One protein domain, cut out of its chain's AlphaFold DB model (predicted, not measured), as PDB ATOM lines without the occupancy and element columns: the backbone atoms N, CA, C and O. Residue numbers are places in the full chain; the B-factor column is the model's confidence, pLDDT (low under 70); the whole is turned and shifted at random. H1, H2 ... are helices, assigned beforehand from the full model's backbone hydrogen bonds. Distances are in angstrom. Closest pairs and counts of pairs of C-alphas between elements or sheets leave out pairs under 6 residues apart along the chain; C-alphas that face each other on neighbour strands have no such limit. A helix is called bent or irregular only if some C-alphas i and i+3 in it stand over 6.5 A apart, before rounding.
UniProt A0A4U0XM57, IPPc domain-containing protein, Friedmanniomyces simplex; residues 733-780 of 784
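This is residues 733 to 780 of the 784 residues of the protein "IPPc domain-containing protein" of Friedmanniomyces simplex (UniProt A0A4U0XM57). Two long helices, H1 and then H2, meet near their ends and make a wide, open L, with the corner at residue 755 and the two arms sticking out from it. Residues 733 to 747 of H1 and 763 to 780 of H2 stand free. The printed part has 48 residues with two named helices, H1 then H2, and no named strand; the class is all helix. It is extended, with a radius of gyration of the C-alphas of 16.7 A, and its C-alphas span 52 by 25 by 9 A.

Find C-alpha 733 at (220.106, 180.896, 124.635), where H1 begins; H1 holds residues 733 to 754, measures 30.6 A from first to last C-alpha, and ends at C-alpha 754 at (199.047, 181.000, 146.778). Thr 755 follows, and from Trp 756 the helix H2 runs through residues 756 to 780, 35.4 A long, to C-alpha 780 at (203.550, 145.877, 159.304).

Look at residues 751 to 753 of H1 and 757 to 762 of H2: with these residues alone the two helices touch, only at the corner by their link. The closest C-alphas are those of Leu 752 and Gly 758, 3.8 A apart. Their lines stand about perpendicular, at 75 degrees, and their centres are 26.6 A apart. In the backbones of H1 and H2, every O i to N i+4 pair is within hydrogen-bond range. Neither helix is bent.

The two C-alphas farthest apart are those of Lys 733 and Ala 778, at 52.6 A. The printed part has no cut, and the link from H1 to H2 is tight, with 1 residue. In this model the mean pLDDT of the printed part is 87.1, and no printed residue is under 70.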
ATOM      1  N   LYS A 733     220.936 182.117 124.568       89.94
ATOM      2  CA  LYS A 733     220.106 180.896 124.635       89.94
ATOM      3  C   LYS A 733     220.200 180.214 125.999       89.94
ATOM      4  O   LYS A 733     219.187 179.804 126.562       89.94
ATOM      5  N   GLN A 734     221.414 180.103 126.536       90.06
ATOM      6  CA  GLN A 734     221.671 179.445 127.818       90.06
ATOM      7  C   GLN A 734     221.063 180.248 128.969       90.06
ATOM      8  O   GLN A 734     220.414 179.672 129.842       90.06
ATOM      9  N   ARG A 735     221.201 181.578 128.930       89.38
ATOM     10  CA  ARG A 735     220.596 182.491 129.910       89.38
ATOM     11  C   ARG A 735     219.077 182.453 129.878       89.38
ATOM     12  O   ARG A 735     218.461 182.271 130.922       89.38
ATOM     13  N   ARG A 736     218.473 182.514 128.685       88.56
ATOM     14  CA  ARG A 736     217.020 182.375 128.505       88.56
ATOM     15  C   ARG A 736     216.510 181.052 129.086       88.56
ATOM     16  O   ARG A 736     215.527 181.047 129.821       88.56
ATOM     17  N   ALA A 737     217.201 179.942 128.818       88.19
ATOM     18  CA  ALA A 737     216.848 178.635 129.371       88.19
ATOM     19  C   ALA A 737     217.009 178.573 130.902       88.19
ATOM     20  O   ALA A 737     216.171 177.983 131.585       88.19
ATOM     21  N   ALA A 738     218.059 179.185 131.455       87.38
ATOM     22  CA  ALA A 738     218.269 179.265 132.898       87.38
ATOM     23  C   ALA A 738     217.171 180.097 133.581       87.38
ATOM     24  O   ALA A 738     216.537 179.602 134.514       87.38
ATOM     25  N   ALA A 739     216.885 181.299 133.072       87.00
ATOM     26  CA  ALA A 739     215.805 182.155 133.554       87.00
ATOM     27  C   ALA A 739     214.463 181.410 133.537       87.00
ATOM     28  O   ALA A 739     213.764 181.378 134.549       87.00
ATOM     29  N   ARG A 740     214.155 180.694 132.444       88.06
ATOM     30  CA  ARG A 740     212.928 179.894 132.333       88.06
ATOM     31  C   ARG A 740     212.816 178.807 133.406       88.06
ATOM     32  O   ARG A 740     211.732 178.589 133.938       88.06
ATOM     33  N   ARG A 741     213.914 178.133 133.768       88.56
ATOM     34  CA  ARG A 741     213.906 177.136 134.858       88.56
ATOM     35  C   ARG A 741     213.567 177.774 136.202       88.56
ATOM     36  O   ARG A 741     212.772 177.212 136.949       88.56
ATOM     37  N   TYR A 742     214.133 178.944 136.498       84.88
ATOM     38  CA  TYR A 742     213.816 179.674 137.727       84.88
ATOM     39  C   TYR A 742     212.366 180.158 137.754       84.88
ATOM     40  O   TYR A 742     211.708 180.030 138.785       84.88
ATOM     41  N   GLU A 743     211.847 180.646 136.626       86.56
ATOM     42  CA  GLU A 743     210.430 180.996 136.492       86.56
ATOM     43  C   GLU A 743     209.526 179.801 136.777       86.56
ATOM     44  O   GLU A 743     208.589 179.938 137.552       86.56
ATOM     45  N   LEU A 744     209.818 178.618 136.232       88.00
ATOM     46  CA  LEU A 744     209.022 177.417 136.500       88.00
ATOM     47  C   LEU A 744     209.064 177.007 137.976       88.00
ATOM     48  O   LEU A 744     208.026 176.672 138.541       88.00
ATOM     49  N   ILE A 745     210.236 177.070 138.617       87.75
ATOM     50  CA  ILE A 745     210.377 176.761 140.047       87.75
ATOM     51  C   ILE A 745     209.539 177.733 140.881       87.75
ATOM     52  O   ILE A 745     208.749 177.311 141.722       87.75
ATOM     53  N   ILE A 746     209.682 179.035 140.639       86.19
ATOM     54  CA  ILE A 746     208.975 180.063 141.410       86.19
ATOM     55  C   ILE A 746     207.482 180.062 141.091       86.19
ATOM     56  O   ILE A 746     206.675 180.209 142.002       86.19
ATOM     57  N   GLY A 747     207.107 179.824 139.838       87.50
ATOM     58  CA  GLY A 747     205.726 179.645 139.406       87.50
ATOM     59  C   GLY A 747     205.064 178.449 140.079       87.50
ATOM     60  O   GLY A 747     203.946 178.582 140.563       87.50
ATOM     61  N   LEU A 748     205.764 177.317 140.198       88.44
ATOM     62  CA  LEU A 748     205.270 176.134 140.904       88.44
ATOM     63  C   LEU A 748     205.112 176.396 142.405       88.44
ATOM     64  O   LEU A 748     204.084 176.049 142.978       88.44
ATOM     65  N   LEU A 749     206.099 177.032 143.043       88.19
ATOM     66  CA  LEU A 749     206.011 177.399 144.461       88.19
ATOM     67  C   LEU A 749     204.859 178.380 144.718       88.19
ATOM     68  O   LEU A 749     204.093 178.192 145.659       88.19
ATOM     69  N   ALA A 750     204.708 179.390 143.860       86.69
ATOM     70  CA  ALA A 750     203.611 180.348 143.914       86.69
ATOM     71  C   ALA A 750     202.253 179.677 143.666       86.69
ATOM     72  O   ALA A 750     201.283 180.001 144.342       86.69
ATOM     73  N   TYR A 751     202.175 178.730 142.730       87.12
ATOM     74  CA  TYR A 751     200.970 177.943 142.490       87.12
ATOM     75  C   TYR A 751     200.588 177.143 143.738       87.12
ATOM     76  O   TYR A 751     199.494 177.309 144.264       87.12
ATOM     77  N   LEU A 752     201.511 176.343 144.271       86.62
ATOM     78  CA  LEU A 752     201.261 175.504 145.444       86.62
ATOM     79  C   LEU A 752     200.927 176.313 146.704       86.62
ATOM     80  O   LEU A 752     200.117 175.866 147.507       86.62
ATOM     81  N   GLY A 753     201.563 177.473 146.887       83.31
ATOM     82  CA  GLY A 753     201.437 178.268 148.107       83.31
ATOM     83  C   GLY A 753     200.377 179.368 148.080       83.31
ATOM     84  O   GLY A 753     199.996 179.830 149.150       83.31
ATOM     85  N   TRP A 754     199.939 179.834 146.904       81.69
ATOM     86  CA  TRP A 754     199.047 181.000 146.778       81.69
ATOM     87  C   TRP A 754     197.817 180.764 145.895       81.69
ATOM     88  O   TRP A 754     197.082 181.713 145.616       81.69
ATOM     89  N   THR A 755     197.580 179.533 145.439       82.38
ATOM     90  CA  THR A 755     196.340 179.165 144.736       82.38
ATOM     91  C   THR A 755     195.580 178.116 145.532       82.38
ATOM     92  O   THR A 755     196.187 177.275 146.199       82.38
ATOM     93  N   TRP A 756     194.249 178.154 145.464       81.31
ATOM     94  CA  TRP A 756     193.420 177.191 146.187       81.31
ATOM     95  C   TRP A 756     193.601 175.780 145.611       81.31
ATOM     96  O   TRP A 756     193.580 174.804 146.356       81.31
ATOM     97  N   GLU A 757     193.827 175.671 144.296       84.62
ATOM     98  CA  GLU A 757     194.116 174.418 143.604       84.62
ATOM     99  C   GLU A 757     195.408 173.793 144.145       84.62
ATOM    100  O   GLU A 757     195.466 172.594 144.431       84.62
ATOM    101  N   GLY A 758     196.441 174.621 144.316       83.88
ATOM    102  CA  GLY A 758     197.721 174.234 144.891       83.88
ATOM    103  C   GLY A 758     197.614 173.808 146.356       83.88
ATOM    104  O   GLY A 758     198.119 172.745 146.723       83.88
ATOM    105  N   GLU A 759     196.907 174.582 147.180       85.62
ATOM    106  CA  GLU A 759     196.676 174.249 148.591       85.62
ATOM    107  C   GLU A 759     195.872 172.950 148.748       85.62
ATOM    108  O   GLU A 759     196.217 172.099 149.574       85.62
ATOM    109  N   ALA A 760     194.845 172.744 147.918       86.50
ATOM    110  CA  ALA A 760     194.065 171.511 147.892       86.50
ATOM    111  C   ALA A 760     194.922 170.302 147.484       86.50
ATOM    112  O   ALA A 760     194.811 169.234 148.091       86.50
ATOM    113  N   LEU A 761     195.817 170.468 146.502       88.88
ATOM    114  CA  LEU A 761     196.763 169.429 146.090       88.88
ATOM    115  C   LEU A 761     197.738 169.071 147.223       88.88
ATOM    116  O   LEU A 761     197.981 167.887 147.476       88.88
ATOM    117  N   LEU A 762     198.273 170.071 147.931       88.56
ATOM    118  CA  LEU A 762     199.154 169.859 149.082       88.56
ATOM    119  C   LEU A 762     198.425 169.132 150.213       88.56
ATOM    120  O   LEU A 762     198.931 168.133 150.724       88.56
ATOM    121  N   ALA A 763     197.218 169.579 150.564       85.62
ATOM    122  CA  ALA A 763     196.390 168.941 151.580       85.62
ATOM    123  C   ALA A 763     196.065 167.485 151.209       85.62
ATOM    124  O   ALA A 763     196.257 166.582 152.026       85.62
ATOM    125  N   GLY A 764     195.655 167.230 149.963       88.75
ATOM    126  CA  GLY A 764     195.396 165.884 149.454       88.75
ATOM    127  C   GLY A 764     196.638 164.989 149.485       88.75
ATOM    128  O   GLY A 764     196.550 163.827 149.881       88.75
ATOM    129  N   THR A 765     197.812 165.534 149.156       89.44
ATOM    130  CA  THR A 765     199.091 164.808 149.230       89.44
ATOM    131  C   THR A 765     199.440 164.446 150.671       89.44
ATOM    132  O   THR A 765     199.799 163.302 150.942       89.44
ATOM    133  N   VAL A 766     199.286 165.379 151.616       90.44
ATOM    134  CA  VAL A 766     199.505 165.118 153.047       90.44
ATOM    135  C   VAL A 766     198.550 164.037 153.551       90.44
ATOM    136  O   VAL A 766     198.997 163.089 154.193       90.44
ATOM    137  N   VAL A 767     197.260 164.118 153.211       91.06
ATOM    138  CA  VAL A 767     196.267 163.087 153.557       91.06
ATOM    139  C   VAL A 767     196.644 161.734 152.952       91.06
ATOM    140  O   VAL A 767     196.581 160.725 153.650       91.06
ATOM    141  N   GLY A 768     197.085 161.696 151.693       90.25
ATOM    142  CA  GLY A 768     197.530 160.475 151.023       90.25
ATOM    143  C   GLY A 768     198.774 159.855 151.663       90.25
ATOM    144  O   GLY A 768     198.805 158.649 151.892       90.25
ATOM    145  N   VAL A 769     199.778 160.665 152.015       91.88
ATOM    146  CA  VAL A 769     201.006 160.206 152.687       91.88
ATOM    147  C   VAL A 769     200.706 159.715 154.101       91.88
ATOM    148  O   VAL A 769     201.161 158.637 154.478       91.88
ATOM    149  N   VAL A 770     199.915 160.459 154.878       91.06
ATOM    150  CA  VAL A 770     199.509 160.058 156.234       91.06
ATOM    151  C   VAL A 770     198.644 158.802 156.181       91.06
ATOM    152  O   VAL A 770     198.901 157.855 156.917       91.06
ATOM    153  N   GLY A 771     197.662 158.750 155.280       88.69
ATOM    154  CA  GLY A 771     196.816 157.580 155.062       88.69
ATOM    155  C   GLY A 771     197.629 156.355 154.645       88.69
ATOM    156  O   GLY A 771     197.495 155.295 155.252       88.69
ATOM    157  N   GLY A 772     198.541 156.510 153.683       89.38
ATOM    158  CA  GLY A 772     199.462 155.460 153.251       89.38
ATOM    159  C   GLY A 772     200.385 154.985 154.374       89.38
ATOM    160  O   GLY A 772     200.553 153.782 154.557       89.38
ATOM    161  N   TYR A 773     200.921 155.904 155.183       89.88
ATOM    162  CA  TYR A 773     201.712 155.575 156.370       89.88
ATOM    163  C   TYR A 773     200.895 154.801 157.413       89.88
ATOM    164  O   TYR A 773     201.384 153.812 157.953       89.88
ATOM    165  N   LEU A 774     199.649 155.202 157.682       88.19
ATOM    166  CA  LEU A 774     198.758 154.499 158.611       88.19
ATOM    167  C   LEU A 774     198.412 153.090 158.111       88.19
ATOM    168  O   LEU A 774     198.434 152.148 158.902       88.19
ATOM    169  N   VAL A 775     198.160 152.925 156.808       87.62
ATOM    170  CA  VAL A 775     197.927 151.616 156.178       87.62
ATOM    171  C   VAL A 775     199.179 150.741 156.258       87.62
ATOM    172  O   VAL A 775     199.097 149.605 156.716       87.62
ATOM    173  N   LEU A 776     200.351 151.267 155.892       86.12
ATOM    174  CA  LEU A 776     201.626 150.553 156.016       86.12
ATOM    175  C   LEU A 776     201.910 150.154 157.467       86.12
ATOM    176  O   LEU A 776     202.312 149.025 157.727       86.12
ATOM    177  N   ARG A 777     201.644 151.045 158.427       85.62
ATOM    178  CA  ARG A 777     201.788 150.758 159.856       85.62
ATOM    179  C   ARG A 777     200.828 149.661 160.320       85.62
ATOM    180  O   ARG A 777     201.244 148.818 161.106       85.62
ATOM    181  N   ALA A 778     199.583 149.641 159.846       83.50
ATOM    182  CA  ALA A 778     198.627 148.578 160.162       83.50
ATOM    183  C   ALA A 778     199.036 147.222 159.552       83.50
ATOM    184  O   ALA A 778     198.902 146.185 160.201       83.50
ATOM    185  N   LEU A 779     199.587 147.228 158.334       80.81
ATOM    186  CA  LEU A 779     200.051 146.020 157.644       80.81
ATOM    187  C   LEU A 779     201.341 145.445 158.251       80.81
ATOM    188  O   LEU A 779     201.483 144.230 158.334       80.81
ATOM    189  N   VAL A 780     202.269 146.296 158.700       80.31
ATOM    190  CA  VAL A 780     203.550 145.877 159.304       80.31
ATOM    191  C   VAL A 780     203.424 145.633 160.817       80.31
ATOM    192  O   VAL A 780     204.152 144.818 161.373       80.31
TER     193      VAL A 780